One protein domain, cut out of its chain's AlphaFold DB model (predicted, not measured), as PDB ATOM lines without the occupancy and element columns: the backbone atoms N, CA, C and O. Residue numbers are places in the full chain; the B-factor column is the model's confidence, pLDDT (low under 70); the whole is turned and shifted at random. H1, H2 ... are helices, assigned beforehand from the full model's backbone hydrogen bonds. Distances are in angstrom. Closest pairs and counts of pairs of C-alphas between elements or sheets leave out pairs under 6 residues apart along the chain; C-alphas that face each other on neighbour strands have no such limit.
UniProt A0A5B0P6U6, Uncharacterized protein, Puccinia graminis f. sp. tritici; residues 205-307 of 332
ATOM      1  N   THR A 205       3.662 -27.784  30.814       71.69
ATOM      2  CA  THR A 205       4.947 -27.902  30.119       71.69
ATOM      3  C   THR A 205       4.852 -27.370  28.691       71.69
ATOM      4  O   THR A 205       3.797 -27.418  28.054       71.69
ATOM      5  N   MET A 206       5.987 -26.940  28.137       68.12
ATOM      6  CA  MET A 206       6.075 -26.420  26.769       68.12
ATOM      7  C   MET A 206       5.559 -27.421  25.723       68.12
ATOM      8  O   MET A 206       4.876 -27.051  24.769       68.12
ATOM      9  N   GLU A 207       5.818 -28.714  25.921       72.69
ATOM     10  CA  GLU A 207       5.316 -29.780  25.046       72.69
ATOM     11  C   GLU A 207       3.783 -29.820  25.019       72.69
ATOM     12  O   GLU A 207       3.174 -29.903  23.946       72.69
ATOM     13  N   LYS A 208       3.157 -29.687  26.195       76.75
ATOM     14  CA  LYS A 208       1.703 -29.622  26.345       76.75
ATOM     15  C   LYS A 208       1.144 -28.362  25.683       76.75
ATOM     16  O   LYS A 208       0.128 -28.442  24.994       76.75
ATOM     17  N   THR A 209       1.840 -27.227  25.788       76.19
ATOM     18  CA  THR A 209       1.467 -25.984  25.095       76.19
ATOM     19  C   THR A 209       1.506 -26.142  23.567       76.19
ATOM     20  O   THR A 209       0.581 -25.731  22.863       76.19
ATOM     21  N   ILE A 210       2.534 -26.797  23.021       78.19
ATOM     22  CA  ILE A 210       2.633 -27.073  21.577       78.19
ATOM     23  C   ILE A 210       1.477 -27.964  21.115       78.19
ATOM     24  O   ILE A 210       0.850 -27.702  20.081       78.19
ATOM     25  N   GLU A 211       1.185 -29.024  21.868       83.50
ATOM     26  CA  GLU A 211       0.104 -29.954  21.553       83.50
ATOM     27  C   GLU A 211      -1.261 -29.254  21.583       83.50
ATOM     28  O   GLU A 211      -2.057 -29.385  20.649       83.50
ATOM     29  N   ASN A 212      -1.517 -28.458  22.618       82.25
ATOM     30  CA  ASN A 212      -2.759 -27.717  22.781       82.25
ATOM     31  C   ASN A 212      -2.934 -26.636  21.687       82.25
ATOM     32  O   ASN A 212      -4.053 -26.454  21.207       82.25
ATOM     33  N   SER A 213      -1.862 -25.980  21.204       80.94
ATOM     34  CA  SER A 213      -1.966 -25.020  20.083       80.94
ATOM     35  C   SER A 213      -2.359 -25.727  18.778       80.94
ATOM     36  O   SER A 213      -3.243 -25.272  18.046       80.94
ATOM     37  N   LYS A 214      -1.801 -26.918  18.523       85.38
ATOM     38  CA  LYS A 214      -2.215 -27.760  17.386       85.38
ATOM     39  C   LYS A 214      -3.664 -28.231  17.528       85.38
ATOM     40  O   LYS A 214      -4.421 -28.166  16.559       85.38
ATOM     41  N   LYS A 215      -4.083 -28.643  18.732       85.38
ATOM     42  CA  LYS A 215      -5.480 -29.009  19.024       85.38
ATOM     43  C   LYS A 215      -6.431 -27.844  18.746       85.38
ATOM     44  O   LYS A 215      -7.457 -28.054  18.102       85.38
ATOM     45  N   LEU A 216      -6.070 -26.622  19.136       84.38
ATOM     46  CA  LEU A 216      -6.873 -25.426  18.876       84.38
ATOM     47  C   LEU A 216      -7.102 -25.202  17.371       84.38
ATOM     48  O   LEU A 216      -8.235 -24.950  16.962       84.38
ATOM     49  N   TRP A 217      -6.065 -25.388  16.544       82.44
ATOM     50  CA  TRP A 217      -6.184 -25.312  15.081       82.44
ATOM     51  C   TRP A 217      -7.117 -26.396  14.523       82.44
ATOM     52  O   TRP A 217      -8.015 -26.110  13.734       82.44
ATOM     53  N   THR A 218      -6.986 -27.642  14.991       84.56
ATOM     54  CA  THR A 218      -7.897 -28.723  14.568       84.56
ATOM     55  C   THR A 218      -9.344 -28.494  15.009       84.56
ATOM     56  O   THR A 218     -10.269 -28.888  14.303       84.56
ATOM     57  N   CYS A 219      -9.564 -27.838  16.154       81.06
ATOM     58  CA  CYS A 219     -10.895 -27.454  16.615       81.06
ATOM     59  C   CYS A 219     -11.503 -26.334  15.765       81.06
ATOM     60  O   CYS A 219     -12.709 -26.355  15.545       81.06
ATOM     61  N   ALA A 220     -10.691 -25.399  15.263       79.75
ATOM     62  CA  ALA A 220     -11.161 -24.322  14.395       79.75
ATOM     63  C   ALA A 220     -11.676 -24.826  13.037       79.75
ATOM     64  O   ALA A 220     -12.610 -24.247  12.505       79.75
ATOM     65  N   LYS A 221     -11.127 -25.934  12.519       79.00
ATOM     66  CA  LYS A 221     -11.578 -26.572  11.266       79.00
ATOM     67  C   LYS A 221     -12.903 -27.333  11.380       79.00
ATOM     68  O   LYS A 221     -13.385 -27.868  10.385       79.00
ATOM     69  N   LYS A 222     -13.457 -27.493  12.586       81.94
ATOM     70  CA  LYS A 222     -14.716 -28.227  12.761       81.94
ATOM     71  C   LYS A 222     -15.883 -27.375  12.247       81.94
ATOM     72  O   LYS A 222     -15.926 -26.183  12.544       81.94
ATOM     73  N   PRO A 223     -16.866 -27.976  11.556       67.06
ATOM     74  CA  PRO A 223     -18.024 -27.238  11.067       67.06
ATOM     75  C   PRO A 223     -18.831 -26.643  12.234       67.06
ATOM     76  O   PRO A 223     -18.917 -27.241  13.310       67.06
ATOM     77  N   PHE A 224     -19.452 -25.480  12.011       62.03
ATOM     78  CA  PHE A 224     -20.253 -24.719  12.994       62.03
ATOM     79  C   PHE A 224     -19.471 -24.103  14.167       62.03
ATOM     80  O   PHE A 224     -20.064 -23.738  15.202       62.03
ATOM     81  N   MET A 225     -18.152 -23.982  14.027       74.44
ATOM     82  CA  MET A 225     -17.321 -23.262  14.981       74.44
ATOM     83  C   MET A 225     -17.413 -21.751  14.729       74.44
ATOM     84  O   MET A 225     -17.544 -21.300  13.600       74.44
ATOM     85  N   ASN A 226     -17.406 -20.958  15.799       78.31
ATOM     86  CA  ASN A 226     -17.432 -19.497  15.727       78.31
ATOM     87  C   ASN A 226     -16.341 -18.909  16.635       78.31
ATOM     88  O   ASN A 226     -15.713 -19.622  17.425       78.31
ATOM     89  N   VAL A 227     -16.136 -17.591  16.550       78.62
ATOM     90  CA  VAL A 227     -15.109 -16.880  17.333       78.62
ATOM     91  C   VAL A 227     -15.299 -17.078  18.847       78.62
ATOM     92  O   VAL A 227     -14.321 -17.269  19.566       78.62
ATOM     93  N   GLU A 228     -16.541 -17.094  19.341       80.69
ATOM     94  CA  GLU A 228     -16.866 -17.233  20.773       80.69
ATOM     95  C   GLU A 228     -16.632 -18.650  21.323       80.69
ATOM     96  O   GLU A 228     -16.067 -18.831  22.406       80.69
ATOM     97  N   LYS A 229     -17.010 -19.682  20.560       81.94
ATOM     98  CA  LYS A 229     -16.735 -21.085  20.896       81.94
ATOM     99  C   LYS A 229     -15.236 -21.348  20.857       81.94
ATOM    100  O   LYS A 229     -14.725 -22.024  21.742       81.94
ATOM    101  N   LEU A 230     -14.521 -20.777  19.885       82.50
ATOM    102  CA  LEU A 230     -13.064 -20.874  19.836       82.50
ATOM    103  C   LEU A 230     -12.416 -20.193  21.048       82.50
ATOM    104  O   LEU A 230     -11.479 -20.747  21.612       82.50
ATOM    105  N   ALA A 231     -12.929 -19.039  21.487       80.38
ATOM    106  CA  ALA A 231     -12.444 -18.374  22.696       80.38
ATOM    107  C   ALA A 231     -12.647 -19.254  23.941       80.38
ATOM    108  O   ALA A 231     -11.719 -19.421  24.731       80.38
ATOM    109  N   THR A 232     -13.812 -19.892  24.065       84.81
ATOM    110  CA  THR A 232     -14.105 -20.848  25.144       84.81
ATOM    111  C   THR A 232     -13.157 -22.052  25.117       84.81
ATOM    112  O   THR A 232     -12.612 -22.427  26.151       84.81
ATOM    113  N   GLU A 233     -12.907 -22.643  23.947       81.62
ATOM    114  CA  GLU A 233     -11.961 -23.760  23.805       81.62
ATOM    115  C   GLU A 233     -10.509 -23.330  24.058       81.62
ATOM    116  O   GLU A 233      -9.759 -24.057  24.701       81.62
ATOM    117  N   SER A 234     -10.115 -22.125  23.636       81.19
ATOM    118  CA  SER A 234      -8.787 -21.570  23.922       81.19
ATOM    119  C   SER A 234      -8.570 -21.335  25.419       81.19
ATOM    120  O   SER A 234      -7.489 -21.613  25.931       81.19
ATOM    121  N   ALA A 235      -9.616 -20.907  26.136       81.25
ATOM    122  CA  ALA A 235      -9.589 -20.732  27.582       81.25
ATOM    123  C   ALA A 235      -9.510 -22.079  28.314       81.25
ATOM    124  O   ALA A 235      -8.726 -22.214  29.247       81.25
ATOM    125  N   LYS A 236     -10.256 -23.097  27.859       83.00
ATOM    126  CA  LYS A 236     -10.162 -24.467  28.397       83.00
ATOM    127  C   LYS A 236      -8.782 -25.087  28.193       83.00
ATOM    128  O   LYS A 236      -8.314 -25.823  29.052       83.00
ATOM    129  N   LEU A 237      -8.159 -24.816  27.048       77.06
ATOM    130  CA  LEU A 237      -6.820 -25.299  26.705       77.06
ATOM    131  C   LEU A 237      -5.698 -24.408  27.259       77.06
ATOM    132  O   LEU A 237      -4.542 -24.703  26.976       77.06
ATOM    133  N   ALA A 238      -6.035 -23.334  27.987       71.88
ATOM    134  CA  ALA A 238      -5.114 -22.344  28.549       71.88
ATOM    135  C   ALA A 238      -4.133 -21.715  27.533       71.88
ATOM    136  O   ALA A 238      -3.054 -21.254  27.895       71.88
ATOM    137  N   ILE A 239      -4.506 -21.633  26.248       72.50
ATOM    138  CA  ILE A 239      -3.624 -21.133  25.182       72.50
ATOM    139  C   ILE A 239      -4.153 -19.876  24.522       72.50
ATOM    140  O   ILE A 239      -5.297 -19.802  24.081       72.50
ATOM    141  N   ARG A 240      -3.244 -18.912  24.340       67.69
ATOM    142  CA  ARG A 240      -3.513 -17.640  23.665       67.69
ATOM    143  C   ARG A 240      -2.539 -17.340  22.522       67.69
ATOM    144  O   ARG A 240      -2.031 -16.223  22.414       67.69
ATOM    145  N   ASP A 241      -2.283 -18.328  21.666       76.31
ATOM    146  CA  ASP A 241      -1.439 -18.173  20.472       76.31
ATOM    147  C   ASP A 241      -2.067 -17.171  19.484       76.31
ATOM    148  O   ASP A 241      -3.031 -17.471  18.777       76.31
ATOM    149  N   GLN A 242      -1.518 -15.954  19.444       75.50
ATOM    150  CA  GLN A 242      -2.025 -14.861  18.608       75.50
ATOM    151  C   GLN A 242      -1.877 -15.133  17.109       75.50
ATOM    152  O   GLN A 242      -2.688 -14.647  16.318       75.50
ATOM    153  N   ILE A 243      -0.853 -15.892  16.712       78.69
ATOM    154  CA  ILE A 243      -0.589 -16.203  15.305       78.69
ATOM    155  C   ILE A 243      -1.626 -17.216  14.824       78.69
ATOM    156  O   ILE A 243      -2.313 -16.961  13.837       78.69
ATOM    157  N   ASN A 244      -1.825 -18.292  15.585       80.75
ATOM    158  CA  ASN A 244      -2.849 -19.296  15.300       80.75
ATOM    159  C   ASN A 244      -4.262 -18.672  15.285       80.75
ATOM    160  O   ASN A 244      -5.016 -18.829  14.325       80.75
ATOM    161  N   LEU A 245      -4.591 -17.839  16.282       81.44
ATOM    162  CA  LEU A 245      -5.876 -17.129  16.349       81.44
ATOM    163  C   LEU A 245      -6.132 -16.220  15.140       81.44
ATOM    164  O   LEU A 245      -7.287 -16.052  14.745       81.44
ATOM    165  N   LYS A 246      -5.091 -15.621  14.551       84.19
ATOM    166  CA  LYS A 246      -5.234 -14.809  13.337       84.19
ATOM    167  C   LYS A 246      -5.706 -15.664  12.162       84.19
ATOM    168  O   LYS A 246      -6.658 -15.276  11.489       84.19
ATOM    169  N   PHE A 247      -5.106 -16.834  11.964       81.69
ATOM    170  CA  PHE A 247      -5.510 -17.753  10.900       81.69
ATOM    171  C   PHE A 247      -6.908 -18.335  11.133       81.69
ATOM    172  O   PHE A 247      -7.690 -18.424  10.189       81.69
ATOM    173  N   CYS A 248      -7.280 -18.638  12.380       80.50
ATOM    174  CA  CYS A 248      -8.647 -19.066  12.695       80.50
ATOM    175  C   CYS A 248      -9.688 -17.983  12.365       80.50
ATOM    176  O   CYS A 248     -10.766 -18.286  11.867       80.50
ATOM    177  N   LYS A 249      -9.374 -16.705  12.617       82.75
ATOM    178  CA  LYS A 249     -10.260 -15.588  12.248       82.75
ATOM    179  C   LYS A 249     -10.388 -15.432  10.733       82.75
ATOM    180  O   LYS A 249     -11.485 -15.157  10.262       82.75
ATOM    181  N   GLU A 250      -9.295 -15.611   9.989       81.38
ATOM    182  CA  GLU A 250      -9.320 -15.617   8.518       81.38
ATOM    183  C   GLU A 250     -10.209 -16.754   7.982       81.38
ATOM    184  O   GLU A 250     -10.987 -16.528   7.058       81.38
ATOM    185  N   LEU A 251     -10.168 -17.937   8.608       81.94
ATOM    186  CA  LEU A 251     -11.045 -19.063   8.270       81.94
ATOM    187  C   LEU A 251     -12.528 -18.730   8.501       81.94
ATOM    188  O   LEU A 251     -13.340 -18.890   7.597       81.94
ATOM    189  N   PHE A 252     -12.882 -18.202   9.676       80.44
ATOM    190  CA  PHE A 252     -14.277 -17.854   9.974       80.44
ATOM    191  C   PHE A 252     -14.810 -16.707   9.113       80.44
ATOM    192  O   PHE A 252     -15.991 -16.694   8.778       80.44
ATOM    193  N   ALA A 253     -13.960 -15.744   8.741       81.38
ATOM    194  CA  ALA A 253     -14.344 -14.675   7.823       81.38
ATOM    195  C   ALA A 253     -14.689 -15.231   6.430       81.38
ATOM    196  O   ALA A 253     -15.687 -14.824   5.843       81.38
ATOM    197  N   PHE A 254     -13.907 -16.197   5.946       78.88
ATOM    198  CA  PHE A 254     -14.152 -16.872   4.673       78.88
ATOM    199  C   PHE A 254     -15.435 -17.712   4.688       78.88
ATOM    200  O   PHE A 254     -16.232 -17.647   3.754       78.88
ATOM    201  N   GLU A 255     -15.679 -18.465   5.764       74.88
ATOM    202  CA  GLU A 255     -16.932 -19.208   5.931       74.88
ATOM    203  C   GLU A 255     -18.146 -18.270   5.991       74.88
ATOM    204  O   GLU A 255     -19.170 -18.546   5.363       74.88
ATOM    205  N   ALA A 256     -18.031 -17.136   6.690       78.25
ATOM    206  CA  ALA A 256     -19.092 -16.134   6.752       78.25
ATOM    207  C   ALA A 256     -19.390 -15.525   5.369       78.25
ATOM    208  O   ALA A 256     -20.556 -15.447   4.982       78.25
ATOM    209  N   GLU A 257     -18.360 -15.167   4.597       79.00
ATOM    210  CA  GLU A 257     -18.499 -14.660   3.224       79.00
ATOM    211  C   GLU A 257     -19.176 -15.691   2.308       79.00
ATOM    212  O   GLU A 257     -20.140 -15.369   1.614       79.00
ATOM    213  N   LYS A 258     -18.771 -16.965   2.404       74.00
ATOM    214  CA  LYS A 258     -19.411 -18.080   1.692       74.00
ATOM    215  C   LYS A 258     -20.897 -18.202   2.035       74.00
ATOM    216  O   LYS A 258     -21.727 -18.376   1.143       74.00
ATOM    217  N   THR A 259     -21.252 -18.108   3.319       74.38
ATOM    218  CA  THR A 259     -22.660 -18.171   3.738       74.38
ATOM    219  C   THR A 259     -23.478 -16.964   3.283       74.38
ATOM    220  O   THR A 259     -24.652 -17.142   2.966       74.38
ATOM    221  N   ALA A 260     -22.884 -15.769   3.206       77.44
ATOM    222  CA  ALA A 260     -23.558 -14.560   2.738       77.44
ATOM    223  C   ALA A 260     -23.881 -14.628   1.234       77.44
ATOM    224  O   ALA A 260     -25.030 -14.422   0.851       77.44
ATOM    225  N   ILE A 261     -22.916 -15.036   0.402       74.81
ATOM    226  CA  ILE A 261     -23.097 -15.203  -1.054       74.81
ATOM    227  C   ILE A 261     -24.197 -16.235  -1.353       74.81
ATOM    228  O   ILE A 261     -25.074 -16.015  -2.189       74.81
ATOM    229  N   LEU A 262     -24.207 -17.346  -0.608       70.94
ATOM    230  CA  LEU A 262     -25.246 -18.374  -0.717       70.94
ATOM    231  C   LEU A 262     -26.643 -17.878  -0.301       70.94
ATOM    232  O   LEU A 262     -27.639 -18.365  -0.834       70.94
ATOM    233  N   GLN A 263     -26.737 -16.939   0.646       72.56
ATOM    234  CA  GLN A 263     -28.007 -16.335   1.070       72.56
ATOM    235  C   GLN A 263     -28.536 -15.306   0.062       72.56
ATOM    236  O   GLN A 263     -29.752 -15.178  -0.086       72.56
ATOM    237  N   GLU A 264     -27.646 -14.606  -0.643       76.31
ATOM    238  CA  GLU A 264     -27.993 -13.644  -1.698       76.31
ATOM    239  C   GLU A 264     -28.388 -14.323  -3.023       76.31
ATOM    240  O   GLU A 264     -29.027 -13.700  -3.873       76.31
ATOM    241  N   GLY A 265     -28.109 -15.624  -3.169       61.97
ATOM    242  CA  GLY A 265     -28.505 -16.428  -4.329       61.97
ATOM    243  C   GLY A 265     -27.576 -16.284  -5.537       61.97
ATOM    244  O   GLY A 265     -27.971 -16.645  -6.645       61.97
ATOM    245  N   GLU A 266     -26.363 -15.764  -5.333       68.25
ATOM    246  CA  GLU A 266     -25.326 -15.656  -6.361       68.25
ATOM    247  C   GLU A 266     -24.512 -16.958  -6.500       68.25
ATOM    248  O   GLU A 266     -24.417 -17.771  -5.575       68.25
ATOM    249  N   GLU A 267     -23.927 -17.182  -7.681       60.62
ATOM    250  CA  GLU A 267     -23.046 -18.329  -7.919       60.62
ATOM    251  C   GLU A 267     -21.722 -18.148  -7.163       60.62
ATOM    252  O   GLU A 267     -21.041 -17.130  -7.295       60.62
ATOM    253  N   LEU A 268     -21.352 -19.161  -6.374       63.97
ATOM    254  CA  LEU A 268     -20.106 -19.176  -5.614       63.97
ATOM    255  C   LEU A 268     -18.894 -19.000  -6.547       63.97
ATOM    256  O   LEU A 268     -18.747 -19.750  -7.514       63.97
ATOM    257  N   PRO A 269     -17.985 -18.057  -6.253       69.94
ATOM    258  CA  PRO A 269     -16.742 -17.928  -6.995       69.94
ATOM    259  C   PRO A 269     -15.906 -19.215  -6.931       69.94
ATOM    260  O   PRO A 269     -15.749 -19.793  -5.861       69.94
ATOM    261  N   HIS A 270     -15.239 -19.590  -8.031       60.94
ATOM    262  CA  HIS A 270     -14.398 -20.803  -8.118       60.94
ATOM    263  C   HIS A 270     -13.283 -20.924  -7.058       60.94
ATOM    264  O   HIS A 270     -12.763 -22.008  -6.814       60.94
ATOM    265  N   HIS A 271     -12.886 -19.822  -6.418       62.44
ATOM    266  CA  HIS A 271     -11.899 -19.829  -5.331       62.44
ATOM    267  C   HIS A 271     -12.514 -20.119  -3.943       62.44
ATOM    268  O   HIS A 271     -11.774 -20.269  -2.972       62.44
ATOM    269  N   MET A 272     -13.848 -20.206  -3.851       57.69
ATOM    270  CA  MET A 272     -14.638 -20.538  -2.657       57.69
ATOM    271  C   MET A 272     -15.272 -21.939  -2.702       57.69
ATOM    272  O   MET A 272     -16.007 -22.326  -1.786       57.69
ATOM    273  N   ASP A 273     -14.956 -22.729  -3.733       59.44
ATOM    274  CA  ASP A 273     -15.416 -24.116  -3.872       59.44
ATOM    275  C   ASP A 273     -14.915 -25.004  -2.712       59.44
ATOM    276  O   ASP A 273     -15.588 -25.950  -2.304       59.44
ATOM    277  N   GLN A 274     -13.767 -24.662  -2.117       61.69
ATOM    278  CA  GLN A 274     -13.165 -25.377  -0.985       61.69
ATOM    279  C   GLN A 274     -13.769 -24.943   0.367       61.69
ATOM    280  O   GLN A 274     -14.258 -23.825   0.524       61.69
ATOM    281  N   GLU A 275     -13.761 -25.842   1.361       60.09
ATOM    282  CA  GLU A 275     -14.198 -25.544   2.742       60.09
ATOM    283  C   GLU A 275     -13.182 -24.681   3.504       60.09
ATOM    284  O   GLU A 275     -13.554 -23.920   4.388       60.09
ATOM    285  N   ILE A 276     -11.904 -24.763   3.129       64.88
ATOM    286  CA  ILE A 276     -10.800 -24.016   3.733       64.88
ATOM    287  C   ILE A 276     -10.155 -23.158   2.637       64.88
ATOM    288  O   ILE A 276      -9.970 -23.656   1.524       64.88
ATOM    289  N   PRO A 277      -9.765 -21.900   2.920       71.31
ATOM    290  CA  PRO A 277      -9.009 -21.081   1.981       71.31
ATOM    291  C   PRO A 277      -7.780 -21.821   1.447       71.31
ATOM    292  O   PRO A 277      -6.934 -22.264   2.227       71.31
ATOM    293  N   GLN A 278      -7.629 -21.887   0.124       65.88
ATOM    294  CA  GLN A 278      -6.538 -22.626  -0.523       65.88
ATOM    295  C   GLN A 278      -5.149 -22.156  -0.062       65.88
ATOM    296  O   GLN A 278      -4.254 -22.957   0.167       65.88
ATOM    297  N   LYS A 279      -5.014 -20.859   0.242       72.44
ATOM    298  CA  LYS A 279      -3.820 -20.273   0.870       72.44
ATOM    299  C   LYS A 279      -3.454 -20.931   2.209       72.44
ATOM    300  O   LYS A 279      -2.273 -21.072   2.505       72.44
ATOM    301  N   LEU A 280      -4.434 -21.293   3.037       71.50
ATOM    302  CA  LEU A 280      -4.197 -21.936   4.333       71.50
ATOM    303  C   LEU A 280      -3.849 -23.417   4.166       71.50
ATOM    304  O   LEU A 280      -2.988 -23.902   4.892       71.50
ATOM    305  N   VAL A 281      -4.447 -24.094   3.181       70.00
ATOM    306  CA  VAL A 281      -4.093 -25.472   2.797       70.00
ATOM    307  C   VAL A 281      -2.653 -25.526   2.278       70.00
ATOM    308  O   VAL A 281      -1.833 -26.278   2.799       70.00
ATOM    309  N   ASP A 282      -2.298 -24.635   1.350       72.12
ATOM    310  CA  ASP A 282      -0.943 -24.525   0.804       72.12
ATOM    311  C   ASP A 282       0.083 -24.168   1.890       72.12
ATOM    312  O   ASP A 282       1.230 -24.619   1.850       72.12
ATOM    313  N   MET A 283      -0.300 -23.345   2.873       66.06
ATOM    314  CA  MET A 283       0.563 -22.991   4.003       66.06
ATOM    315  C   MET A 283       0.725 -24.139   5.003       66.06
ATOM    316  O   MET A 283       1.812 -24.285   5.559       66.06
ATOM    317  N   GLU A 284      -0.301 -24.957   5.216       72.50
ATOM    318  CA  GLU A 284      -0.222 -26.151   6.057       72.50
ATOM    319  C   GLU A 284       0.675 -27.225   5.426       72.50
ATOM    320  O   GLU A 284       1.511 -27.804   6.121       72.50
ATOM    321  N   GLU A 285       0.570 -27.431   4.109       72.38
ATOM    322  CA  GLU A 285       1.387 -28.403   3.376       72.38
ATOM    323  C   GLU A 285       2.844 -27.950   3.209       72.38
ATOM    324  O   GLU A 285       3.771 -28.734   3.418       72.38
ATOM    325  N   ASN A 286       3.075 -26.678   2.864       72.50
ATOM    326  CA  ASN A 286       4.418 -26.204   2.519       72.50
ATOM    327  C   ASN A 286       5.168 -25.559   3.696       72.50
ATOM    328  O   ASN A 286       6.402 -25.568   3.709       72.50
ATOM    329  N   GLN A 287       4.473 -24.931   4.658       73.25
ATOM    330  CA  GLN A 287       5.091 -24.111   5.719       73.25
ATOM    331  C   GLN A 287       4.326 -24.147   7.065       73.25
ATOM    332  O   GLN A 287       4.013 -23.083   7.618       73.25
ATOM    333  N   PRO A 288       4.113 -25.327   7.683       70.75
ATOM    334  CA  PRO A 288       3.317 -25.454   8.913       70.75
ATOM    335  C   PRO A 288       3.894 -24.651  10.090       70.75
ATOM    336  O   PRO A 288       3.163 -24.161  10.945       70.75
ATOM    337  N   LYS A 289       5.212 -24.420  10.105       70.69
ATOM    338  CA  LYS A 289       5.905 -23.628  11.137       70.69
ATOM    339  C   LYS A 289       5.510 -22.151  11.181       70.69
ATOM    340  O   LYS A 289       5.794 -21.481  12.163       70.69
ATOM    341  N   LYS A 290       4.909 -21.614  10.114       73.75
ATOM    342  CA  LYS A 290       4.433 -20.221  10.081       73.75
ATOM    343  C   LYS A 290       3.007 -20.060  10.603       73.75
ATOM    344  O   LYS A 290       2.599 -18.927  10.839       73.75
ATOM    345  N   MET A 291       2.263 -21.159  10.750       69.75
ATOM    346  CA  MET A 291       0.895 -21.148  11.283       69.75
ATOM    347  C   MET A 291       0.846 -21.027  12.806       69.75
ATOM    348  O   MET A 291      -0.159 -20.583  13.355       69.75
ATOM    349  N   PHE A 292       1.934 -21.395  13.473       78.44
ATOM    350  CA  PHE A 292       2.064 -21.354  14.921       78.44
ATOM    351  C   PHE A 292       3.104 -20.322  15.329       78.44
ATOM    352  O   PHE A 292       3.919 -19.866  14.518       78.44
ATOM    353  N   ASN A 293       3.087 -19.961  16.604       75.12
ATOM    354  CA  ASN A 293       4.116 -19.097  17.141       75.12
ATOM    355  C   ASN A 293       5.517 -19.729  17.002       75.12
ATOM    356  O   ASN A 293       5.768 -20.812  17.519       75.12
ATOM    357  N   GLN A 294       6.445 -19.038  16.331       75.38
ATOM    358  CA  GLN A 294       7.817 -19.518  16.102       75.38
ATOM    359  C   GLN A 294       8.606 -19.711  17.403       75.38
ATOM    360  O   GLN A 294       9.532 -20.520  17.436       75.38
ATOM    361  N   PHE A 295       8.209 -19.014  18.476       65.19
ATOM    362  CA  PHE A 295       8.737 -19.215  19.828       65.19
ATOM    363  C   PHE A 295       8.525 -20.641  20.356       65.19
ATOM    364  O   PHE A 295       9.293 -21.079  21.202       65.19
ATOM    365  N   LEU A 296       7.567 -21.392  19.803       66.75
ATOM    366  CA  LEU A 296       7.305 -22.782  20.173       66.75
ATOM    367  C   LEU A 296       8.377 -23.776  19.678       66.75
ATOM    368  O   LEU A 296       8.500 -24.858  20.238       66.75
ATOM    369  N   ASP A 297       9.155 -23.419  18.650       65.88
ATOM    370  CA  ASP A 297      10.145 -24.299  18.000       65.88
ATOM    371  C   ASP A 297      11.607 -23.884  18.292       65.88
ATOM    372  O   ASP A 297      12.556 -24.462  17.741       65.88
ATOM    373  N   LEU A 298      11.820 -22.844  19.104       69.69
ATOM    374  CA  LEU A 298      13.150 -22.296  19.365       69.69
ATOM    375  C   LEU A 298      13.977 -23.248  20.244       69.69
ATOM    376  O   LEU A 298      13.670 -23.509  21.402       69.69
ATOM    377  N   LYS A 299      15.081 -23.760  19.687       57.53
ATOM    378  CA  LYS A 299      16.022 -24.606  20.432       57.53
ATOM    379  C   LYS A 299      16.751 -23.777  21.489       57.53
ATOM    380  O   LYS A 299      17.504 -22.875  21.131       57.53
ATOM    381  N   GLY A 300      16.568 -24.139  22.758       58.94
ATOM    382  CA  GLY A 300      17.164 -23.443  23.904       58.94
ATOM    383  C   GLY A 300      16.325 -22.284  24.441       58.94
ATOM    384  O   GLY A 300      16.880 -21.432  25.122       58.94
ATOM    385  N   PHE A 301      15.036 -22.232  24.091       52.66
ATOM    386  CA  PHE A 301      14.065 -21.323  24.684       52.66
ATOM    387  C   PHE A 301      12.815 -22.115  25.068       52.66
ATOM    388  O   PHE A 301      12.068 -22.580  24.209       52.66
ATOM    389  N   ASP A 302      12.611 -22.281  26.360       58.44
ATOM    390  CA  ASP A 302      11.440 -22.895  26.954       58.44
ATOM    391  C   ASP A 302      10.543 -21.782  27.508       58.44
ATOM    392  O   ASP A 302      10.933 -21.025  28.388       58.44
ATOM    393  N   MET A 303       9.325 -21.632  26.992       55.88
ATOM    394  CA  MET A 303       8.436 -20.564  27.467       55.88
ATOM    395  C   MET A 303       7.971 -20.759  28.913       55.88
ATOM    396  O   MET A 303       7.526 -19.796  29.526       55.88
ATOM    397  N   VAL A 304       8.089 -21.975  29.445       57.16
ATOM    398  CA  VAL A 304       7.720 -22.346  30.814       57.16
ATOM    399  C   VAL A 304       8.910 -22.162  31.755       57.16
ATOM    400  O   VAL A 304       8.735 -21.678  32.869       57.16
ATOM    401  N   MET A 305      10.127 -22.482  31.299       51.03
ATOM    402  CA  MET A 305      11.345 -22.391  32.126       51.03
ATOM    403  C   MET A 305      12.130 -21.081  31.942       51.03
ATOM    404  O   MET A 305      12.700 -20.563  32.899       51.03
ATOM    405  N   ASP A 306      12.157 -20.523  30.730       51.44
ATOM    406  CA  ASP A 306      12.976 -19.361  30.348       51.44
ATOM    407  C   ASP A 306      12.180 -18.059  30.261       51.44
ATOM    408  O   ASP A 306      12.765 -16.974  30.190       51.44
ATOM    409  N   THR A 307      10.846 -18.129  30.256       52.25
ATOM    410  CA  THR A 307      10.017 -16.925  30.210       52.25
ATOM    411  C   THR A 307       9.065 -16.884  31.389       52.25
ATOM    412  O   THR A 307       7.999 -17.489  31.347       52.25
TER     413      THR A 307
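AT A GLANCE: This is residues 205 to 307 of the 332 residues of an uncharacterized protein of Puccinia graminis f. sp. tritici (UniProt A0A5B0P6U6). Three helices, H1, H2 and H3, make a loose up-and-down bundle, each running against the one before it, and the long H3 runs on well past the other two. At its far end residues 262 to 267 stick out, and the chain then folds back through a long link to two small helices, H4 near H3 and H5 near H1. The printed part has 103 residues with five named helices, H1 to H5 in order, no named strand, and is all helix. It is flat, spanning 54 by 30 by 15 A, and only just loose, close to compact, with a radius of gyration of the C-alphas of 15.8 A.

HOW THE PARTS SIT: H1, residues 206 to 220, touches H2, residues 227 to 236, with residues 216 to 220 alone; the closest C-alphas are those of Leu 216 and Ser 234, 6.6 A apart. This helical hairpin has a shallow tilt of 26 degrees, opposite ways. H3, residues 242 to 264, touches H1 with residues 244 to 248 alone, Ala 220 and Cys 248 having the closest C-alphas at 6.1 A; they run the same way at 5 degrees, a shallow tilt. H4, residues 278 to 286, is close to H3 but not clearly touching, with C-alphas 247 and 280 closest at 7.9 A. H5, residues 294 to 297, is close to H1 but not clearly touching. In H1, H2, H3 and H4 every O i to N i+4 pair is within hydrogen-bond range; H5 is too short for such a pair.

IN THESE COORDINATES: H1 begins at C-alpha 206 (6.075, -26.420, 26.769) and is 21.3 A long; H2 is 14.3 A. H3 is 33.0 A, ending at C-alpha 264 (-27.993, -13.644, -1.698). H5 ends at C-alpha 297 (10.145, -24.299, 18.000).

THE WHOLE: The C-alphas farthest apart, of Gly 265 and Met 305, are 54.3 A apart. The printed part has no cut. The link from H3 to H4 is long, 13 residues. Mean pLDDT of the printed part is 72.9; residues under 70 include 265 to 276 and 295 to 307.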